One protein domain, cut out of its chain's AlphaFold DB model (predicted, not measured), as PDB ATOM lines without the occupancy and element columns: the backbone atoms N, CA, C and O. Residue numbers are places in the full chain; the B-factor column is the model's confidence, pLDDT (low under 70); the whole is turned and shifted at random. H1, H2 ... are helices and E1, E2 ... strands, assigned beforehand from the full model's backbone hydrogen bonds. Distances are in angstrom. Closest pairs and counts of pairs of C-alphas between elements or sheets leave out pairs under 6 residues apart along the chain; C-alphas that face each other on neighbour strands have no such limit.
ATOM      1  N   ALA A   2     -25.936 -11.962  -1.291       73.69
ATOM      2  CA  ALA A   2     -26.579 -11.000  -2.216       73.69
ATOM      3  C   ALA A   2     -26.795 -11.546  -3.647       73.69
ATOM      4  O   ALA A   2     -27.925 -11.630  -4.120       73.69
ATOM      5  N   ARG A   3     -25.726 -12.020  -4.304       79.06
ATOM      6  CA  ARG A   3     -25.767 -12.590  -5.669       79.06
ATOM      7  C   ARG A   3     -26.726 -13.771  -5.848       79.06
ATOM      8  O   ARG A   3     -27.118 -14.068  -6.970       79.06
ATOM      9  N   GLN A   4     -27.109 -14.449  -4.766       83.44
ATOM     10  CA  GLN A   4     -28.093 -15.529  -4.827       83.44
ATOM     11  C   GLN A   4     -29.478 -14.991  -5.202       83.44
ATOM     12  O   GLN A   4     -30.164 -15.625  -5.995       83.44
ATOM     13  N   HIS A   5     -29.843 -13.799  -4.718       80.31
ATOM     14  CA  HIS A   5     -31.103 -13.143  -5.066       80.31
ATOM     15  C   HIS A   5     -31.160 -12.720  -6.538       80.31
ATOM     16  O   HIS A   5     -32.216 -12.825  -7.152       80.31
ATOM     17  N   LEU A   6     -30.030 -12.312  -7.133       78.81
ATOM     18  CA  LEU A   6     -29.958 -12.078  -8.582       78.81
ATOM     19  C   LEU A   6     -30.194 -13.372  -9.369       78.81
ATOM     20  O   LEU A   6     -31.002 -13.393 -10.291       78.81
ATOM     21  N   ARG A   7     -29.544 -14.474  -8.971       81.50
ATOM     22  CA  ARG A   7     -29.702 -15.780  -9.639       81.50
ATOM     23  C   ARG A   7     -31.106 -16.367  -9.496       81.50
ATOM     24  O   ARG A   7     -31.537 -17.097 -10.376       81.50
ATOM     25  N   SER A   8     -31.807 -16.057  -8.408       83.62
ATOM     26  CA  SER A   8     -33.182 -16.506  -8.174       83.62
ATOM     27  C   SER A   8     -34.242 -15.573  -8.777       83.62
ATOM     28  O   SER A   8     -35.412 -15.705  -8.431       83.62
ATOM     29  N   GLY A   9     -33.853 -14.583  -9.592       83.94
ATOM     30  CA  GLY A   9     -34.790 -13.647 -10.221       83.94
ATOM     31  C   GLY A   9     -35.442 -12.646  -9.260       83.94
ATOM     32  O   GLY A   9     -36.518 -12.134  -9.547       83.94
ATOM     33  N   ASN A  10     -34.821 -12.351  -8.113       87.38
ATOM     34  CA  ASN A  10     -35.336 -11.407  -7.116       87.38
ATOM     35  C   ASN A  10     -34.389 -10.198  -6.941       87.38
ATOM     36  O   ASN A  10     -33.691 -10.080  -5.926       87.38
ATOM     37  N   PRO A  11     -34.350  -9.268  -7.916       86.25
ATOM     38  CA  PRO A  11     -33.450  -8.114  -7.877       86.25
ATOM     39  C   PRO A  11     -33.764  -7.151  -6.721       86.25
ATOM     40  O   PRO A  11     -32.861  -6.508  -6.187       86.25
ATOM     41  N   SER A  12     -35.017  -7.086  -6.262       88.81
ATOM     42  CA  SER A  12     -35.413  -6.228  -5.139       88.81
ATOM     43  C   SER A  12     -34.777  -6.665  -3.817       88.81
ATOM     44  O   SER A  12     -34.330  -5.820  -3.040       88.81
ATOM     45  N   SER A  13     -34.689  -7.975  -3.561       89.12
ATOM     46  CA  SER A  13     -34.037  -8.503  -2.350       89.12
ATOM     47  C   SER A  13     -32.522  -8.310  -2.392       89.12
ATOM     48  O   SER A  13     -31.922  -7.965  -1.374       89.12
ATOM     49  N   TYR A  14     -31.916  -8.444  -3.577       91.06
ATOM     50  CA  TYR A  14     -30.516  -8.082  -3.811       91.06
ATOM     51  C   TYR A  14     -30.247  -6.611  -3.457       91.06
ATOM     52  O   TYR A  14     -29.379  -6.326  -2.629       91.06
ATOM     53  N   ALA A  15     -31.038  -5.690  -4.022       90.19
ATOM     54  CA  ALA A  15     -30.888  -4.255  -3.795       90.19
ATOM     55  C   ALA A  15     -31.086  -3.879  -2.320       90.19
ATOM     56  O   ALA A  15     -30.291  -3.128  -1.760       90.19
ATOM     57  N   ARG A  16     -32.106  -4.445  -1.660       92.81
ATOM     58  CA  ARG A  16     -32.376  -4.185  -0.238       92.81
ATOM     59  C   ARG A  16     -31.220  -4.636   0.656       92.81
ATOM     60  O   ARG A  16     -30.842  -3.903   1.568       92.81
ATOM     61  N   LEU A  17     -30.651  -5.813   0.393       92.00
ATOM     62  CA  LEU A  17     -29.556  -6.357   1.192       92.00
ATOM     63  C   LEU A  17     -28.275  -5.521   1.039       92.00
ATOM     64  O   LEU A  17     -27.657  -5.176   2.046       92.00
ATOM     65  N   LEU A  18     -27.913  -5.134  -0.188       91.00
ATOM     66  CA  LEU A  18     -26.734  -4.289  -0.418       91.00
ATOM     67  C   LEU A  18     -26.922  -2.855   0.078       91.00
ATOM     68  O   LEU A  18     -25.985  -2.294   0.633       91.00
ATOM     69  N   ALA A  19     -28.123  -2.283  -0.034       92.25
ATOM     70  CA  ALA A  19     -28.421  -0.973   0.544       92.25
ATOM     71  C   ALA A  19     -28.293  -0.983   2.078       92.25
ATOM     72  O   ALA A  19     -27.775  -0.032   2.663       92.25
ATOM     73  N   GLY A  20     -28.721  -2.069   2.733       92.94
ATOM     74  CA  GLY A  20     -28.514  -2.265   4.170       92.94
ATOM     75  C   GLY A  20     -27.031  -2.343   4.539       92.94
ATOM     76  O   GLY A  20     -26.589  -1.652   5.453       92.94
ATOM     77  N   GLN A  21     -26.249  -3.124   3.785       92.69
ATOM     78  CA  GLN A  21     -24.800  -3.229   3.987       92.69
ATOM     79  C   GLN A  21     -24.084  -1.895   3.746       92.69
ATOM     80  O   GLN A  21     -23.209  -1.532   4.526       92.69
ATOM     81  N   HIS A  22     -24.475  -1.144   2.714       93.88
ATOM     82  CA  HIS A  22     -23.874   0.145   2.359       93.88
ATOM     83  C   HIS A  22     -24.081   1.200   3.452       93.88
ATOM     84  O   HIS A  22     -23.120   1.840   3.882       93.88
ATOM     85  N   ARG A  23     -25.302   1.310   3.998       92.25
ATOM     86  CA  ARG A  23     -25.616   2.244   5.097       92.25
ATOM     87  C   ARG A  23     -24.861   1.939   6.391       92.25
ATOM     88  O   ARG A  23     -24.554   2.861   7.136       92.25
ATOM     89  N   ALA A  24     -24.582   0.666   6.660       93.44
ATOM     90  CA  ALA A  24     -23.870   0.224   7.861       93.44
ATOM     91  C   ALA A  24     -22.335   0.212   7.702       93.44
ATOM     92  O   ALA A  24     -21.627  -0.204   8.618       93.44
ATOM     93  N   SER A  25     -21.817   0.620   6.540       93.56
ATOM     94  CA  SER A  25     -20.406   0.490   6.166       93.56
ATOM     95  C   SER A  25     -19.647   1.814   6.231       93.56
ATOM     96  O   SER A  25     -20.210   2.895   6.094       93.56
ATOM     97  N   THR A  26     -18.326   1.720   6.370       94.25
ATOM     98  CA  THR A  26     -17.410   2.863   6.209       94.25
ATOM     99  C   THR A  26     -17.275   3.276   4.739       94.25
ATOM    100  O   THR A  26     -17.525   2.469   3.846       94.25
ATOM    101  N   ALA A  27     -16.787   4.491   4.457       91.12
ATOM    102  CA  ALA A  27     -16.626   4.998   3.084       91.12
ATOM    103  C   ALA A  27     -15.811   4.060   2.164       91.12
ATOM    104  O   ALA A  27     -16.161   3.838   1.007       91.12
ATOM    105  N   ARG A  28     -14.753   3.428   2.690       90.62
ATOM    106  CA  ARG A  28     -13.959   2.444   1.932       90.62
ATOM    107  C   ARG A  28     -14.767   1.189   1.590       90.62
ATOM    108  O   ARG A  28     -14.630   0.637   0.502       90.62
ATOM    109  N   GLN A  29     -15.586   0.721   2.527       91.75
ATOM    110  CA  GLN A  29     -16.437  -0.455   2.346       91.75
ATOM    111  C   GLN A  29     -17.623  -0.156   1.421       91.75
ATOM    112  O   GLN A  29     -17.982  -1.005   0.611       91.75
ATOM    113  N   GLN A  30     -18.174   1.059   1.476       93.75
ATOM    114  CA  GLN A  30     -19.189   1.542   0.538       93.75
ATOM    115  C   GLN A  30     -18.687   1.470  -0.906       93.75
ATOM    116  O   GLN A  30     -19.348   0.853  -1.738       93.75
ATOM    117  N   GLY A  31     -17.474   1.966  -1.176       93.19
ATOM    118  CA  GLY A  31     -16.865   1.857  -2.506       93.19
ATOM    119  C   GLY A  31     -16.683   0.406  -2.975       93.19
ATOM    120  O   GLY A  31     -16.911   0.093  -4.141       93.19
ATOM    121  N   ALA A  32     -16.345  -0.517  -2.069       92.81
ATOM    122  CA  ALA A  32     -16.269  -1.941  -2.408       92.81
ATOM    123  C   ALA A  32     -17.650  -2.537  -2.752       92.81
ATOM    124  O   ALA A  32     -17.759  -3.344  -3.676       92.81
ATOM    125  N   ILE A  33     -18.705  -2.126  -2.044       91.75
ATOM    126  CA  ILE A  33     -20.087  -2.544  -2.321       91.75
ATOM    127  C   ILE A  33     -20.554  -1.996  -3.675       91.75
ATOM    128  O   ILE A  33     -21.116  -2.742  -4.476       91.75
ATOM    129  N   GLU A  34     -20.275  -0.729  -3.970       93.81
ATOM    130  CA  GLU A  34     -20.591  -0.103  -5.259       93.81
ATOM    131  C   GLU A  34     -19.862  -0.786  -6.422       93.81
ATOM    132  O   GLU A  34     -20.475  -1.066  -7.452       93.81
ATOM    133  N   ALA A  35     -18.590  -1.155  -6.241       92.94
ATOM    134  CA  ALA A  35     -17.836  -1.911  -7.239       92.94
ATOM    135  C   ALA A  35     -18.458  -3.292  -7.519       92.94
ATOM    136  O   ALA A  35     -18.501  -3.728  -8.671       92.94
ATOM    137  N   ILE A  36     -18.981  -3.972  -6.490       90.94
ATOM    138  CA  ILE A  36     -19.715  -5.235  -6.660       90.94
ATOM    139  C   ILE A  36     -21.001  -5.004  -7.458       90.94
ATOM    140  O   ILE A  36     -21.268  -5.759  -8.392       90.94
ATOM    141  N   ILE A  37     -21.764  -3.953  -7.139       91.00
ATOM    142  CA  ILE A  37     -22.989  -3.595  -7.873       91.00
ATOM    143  C   ILE A  37     -22.674  -3.335  -9.347       91.00
ATOM    144  O   ILE A  37     -23.350  -3.882 -10.218       91.00
ATOM    145  N   ALA A  38     -21.633  -2.550  -9.631       91.75
ATOM    146  CA  ALA A  38     -21.211  -2.238 -10.991       91.75
ATOM    147  C   ALA A  38     -20.768  -3.493 -11.760       91.75
ATOM    148  O   ALA A  38     -21.132  -3.667 -12.923       91.75
ATOM    149  N   ALA A  39     -20.027  -4.398 -11.113       91.06
ATOM    150  CA  ALA A  39     -19.603  -5.655 -11.722       91.06
ATOM    151  C   ALA A  39     -20.795  -6.569 -12.049       91.06
ATOM    152  O   ALA A  39     -20.862  -7.125 -13.146       91.06
ATOM    153  N   ASP A  40     -21.743  -6.695 -11.120       89.94
ATOM    154  CA  ASP A  40     -22.934  -7.528 -11.298       89.94
ATOM    155  C   ASP A  40     -23.847  -6.948 -12.400       89.94
ATOM    156  O   ASP A  40     -24.323  -7.688 -13.264       89.94
ATOM    157  N   ALA A  41     -24.015  -5.620 -12.445       88.38
ATOM    158  CA  ALA A  41     -24.730  -4.939 -13.524       88.38
ATOM    159  C   ALA A  41     -24.037  -5.134 -14.880       88.38
ATOM    160  O   ALA A  41     -24.702  -5.431 -15.870       88.38
ATOM    161  N   CYS A  42     -22.705  -5.043 -14.927       89.19
ATOM    162  CA  CYS A  42     -21.936  -5.261 -16.149       89.19
ATOM    163  C   CYS A  42     -22.152  -6.675 -16.714       89.19
ATOM    164  O   CYS A  42     -22.376  -6.822 -17.908       89.19
ATOM    165  N   GLN A  43     -22.191  -7.710 -15.869       86.81
ATOM    166  CA  GLN A  43     -22.483  -9.087 -16.304       86.81
ATOM    167  C   GLN A  43     -23.931  -9.294 -16.784       86.81
ATOM    168  O   GLN A  43     -24.209 -10.209 -17.566       86.81
ATOM    169  N   SER A  44     -24.865  -8.481 -16.289       85.25
ATOM    170  CA  SER A  44     -26.263  -8.520 -16.723       85.25
ATOM    171  C   SER A  44     -26.475  -7.771 -18.037       85.25
ATOM    172  O   SER A  44     -27.257  -8.226 -18.865       85.25
ATOM    173  N   LEU A  45     -25.811  -6.627 -18.209       88.31
ATOM    174  CA  LEU A  45     -25.984  -5.732 -19.355       88.31
ATOM    175  C   LEU A  45     -25.079  -6.092 -20.530       88.31
ATOM    176  O   LEU A  45     -25.421  -5.792 -21.671       88.31
ATOM    177  N   PHE A  46     -23.935  -6.721 -20.262       90.31
ATOM    178  CA  PHE A  46     -22.941  -7.047 -21.270       90.31
ATOM    179  C   PHE A  46     -22.596  -8.535 -21.267       90.31
ATOM    180  O   PHE A  46     -22.560  -9.202 -20.233       90.31
ATOM    181  N   THR A  47     -22.282  -9.043 -22.452       91.06
ATOM    182  CA  THR A  47     -21.646 -10.340 -22.666       91.06
ATOM    183  C   THR A  47     -20.276 -10.139 -23.310       91.06
ATOM    184  O   THR A  47     -20.003  -9.095 -23.905       91.06
ATOM    185  N   ARG A  48     -19.385 -11.123 -23.183       89.94
ATOM    186  CA  ARG A  48     -18.092 -11.096 -23.876       89.94
ATOM    187  C   ARG A  48     -18.226 -11.776 -25.228       89.94
ATOM    188  O   ARG A  48     -18.704 -12.904 -25.306       89.94
ATOM    189  N   HIS A  49     -17.753 -11.110 -26.273       88.00
ATOM    190  CA  HIS A  49     -17.651 -11.713 -27.593       88.00
ATOM    191  C   HIS A  49     -16.632 -12.864 -27.577       88.00
ATOM    192  O   HIS A  49     -15.521 -12.711 -27.059       88.00
ATOM    193  N   ALA A  50     -17.001 -14.011 -28.154       85.25
ATOM    194  CA  ALA A  50     -16.256 -15.265 -28.019       85.25
ATOM    195  C   ALA A  50     -14.816 -15.197 -28.563       85.25
ATOM    196  O   ALA A  50     -13.924 -15.840 -28.019       85.25
ATOM    197  N   THR A  51     -14.578 -14.403 -29.609       89.50
ATOM    198  CA  THR A  51     -13.297 -14.414 -30.339       89.50
ATOM    199  C   THR A  51     -12.289 -13.391 -29.825       89.50
ATOM    200  O   THR A  51     -11.092 -13.649 -29.816       89.50
ATOM    201  N   ASN A  52     -12.745 -12.207 -29.417       90.50
ATOM    202  CA  ASN A  52     -11.868 -11.071 -29.093       90.50
ATOM    203  C   ASN A  52     -12.120 -10.493 -27.692       90.50
ATOM    204  O   ASN A  52     -11.509  -9.494 -27.324       90.50
ATOM    205  N   SER A  53     -13.001 -11.116 -26.899       85.88
ATOM    206  CA  SER A  53     -13.311 -10.723 -25.521       85.88
ATOM    207  C   SER A  53     -13.837  -9.293 -25.336       85.88
ATOM    208  O   SER A  53     -13.891  -8.827 -24.190       85.88
ATOM    209  N   CYS A  54     -14.239  -8.599 -26.410       90.44
ATOM    210  CA  CYS A  54     -14.860  -7.284 -26.293       90.44
ATOM    211  C   CYS A  54     -16.213  -7.390 -25.572       90.44
ATOM    212  O   CYS A  54     -16.875  -8.431 -25.618       90.44
ATOM    213  N   LEU A  55     -16.604  -6.327 -24.865       89.44
ATOM    214  CA  LEU A  55     -17.911  -6.251 -24.217       89.44
ATOM    215  C   LEU A  55     -18.955  -5.837 -25.254       89.44
ATOM    216  O   LEU A  55     -18.821  -4.795 -25.890       89.44
ATOM    217  N   MET A  56     -19.989  -6.653 -25.403       90.75
ATOM    218  CA  MET A  56     -21.145  -6.396 -26.256       90.75
ATOM    219  C   MET A  56     -22.394  -6.289 -25.394       90.75
ATOM    220  O   MET A  56     -22.472  -6.955 -24.361       90.75
ATOM    221  N   ALA A  57     -23.361  -5.464 -25.800       88.81
ATOM    222  CA  ALA A  57     -24.661  -5.430 -25.139       88.81
ATOM    223  C   ALA A  57     -25.278  -6.833 -25.172       88.81
ATOM    224  O   ALA A  57     -25.223  -7.528 -26.187       88.81
ATOM    225  N   ARG A  58     -25.817  -7.270 -24.039       83.94
ATOM    226  CA  ARG A  58     -26.512  -8.546 -23.945       83.94
ATOM    227  C   ARG A  58     -27.882  -8.375 -24.591       83.94
ATOM    228  O   ARG A  58     -28.710  -7.633 -24.071       83.94
TER     229      ARG A  58
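What this domain is: This is residues 2 to 58 of the 60 residues of an uncharacterized protein of Sphingomonas sp. Leaf17 (UniProt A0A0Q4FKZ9). Three helices run back and forth, H2 and H3 as a long helical hairpin that touches near its turn and short H1 folded back along H2, while the far end of H3 runs straight into a small hairpin of two short strands, E1 and E2, at one end of the whole. The printed part has 57 residues, with three named helices and then two named strands in the order H1, H2, H3, E1, E2. The sheet has the order E1 - E2 and is antiparallel; the class is mostly helix. The whole is loose, with a radius of gyration of the C-alphas of 13.6 A, and flat, spanning 42 by 26 by 13 A.

How they stand to each other: H1, residues 2 to 7, and H2, residues 11 to 23, touch and form a helical hairpin, opposite ways at a shallow tilt of 13 degrees; their closest C-alphas, those of Ala 2 and Tyr 14, are 5.2 A apart. H2 and H3, residues 27 to 45, form the next helical hairpin, opposite ways at a shallow tilt of 17 degrees. They touch through residues 18 to 23 of H2 and 29 to 33 of H3 alone, and their closest C-alphas, those of His 22 and Gln 30, are 5.2 A apart. H1 and H3 are near each other, with 6 pairs of C-alphas within 10 A. E1, residues 46 to 48, and E2, residues 55 to 57, are antiparallel neighbours and form a hairpin, their directions at 136 degrees. N 47 and O 56, at 2.8 A, and N 56 and O 47, at 2.9 A, are within hydrogen-bond range. The closest C-alphas of H3 and E2, those of Leu 45 and Ala 57, are 5.9 A apart. H1 and H2 are each apart from both strands. In H2 and H3 every O i to N i+4 pair is within hydrogen-bond range; in H1 it is 1 of 2, beside 3 of 3 O i to N i+3 pairs.

Where its parts are: H1 begins at C-alpha 2, (-26.579, -11.000, -2.216), and measures 9.4 A from first to last C-alpha. H2 measures 18.4 A and H3 26.6 A, ending at C-alpha 45, (-25.984, -5.732, -19.355). E1 measures 6.8 A and E2 6.9 A; E2 ends at C-alpha 57, (-24.661, -5.430, -25.139).

The domain as a whole: The two C-alphas farthest apart, those of Ala 24 and Thr 51, are 42.3 A apart. The printed part has no cut. The links H1 to H2, H2 to H3 and H3 to E1 are tight, the link E1 to E2 is short, and no link is long. The mean pLDDT of the printed part is 89.1, and no printed residue is under 70.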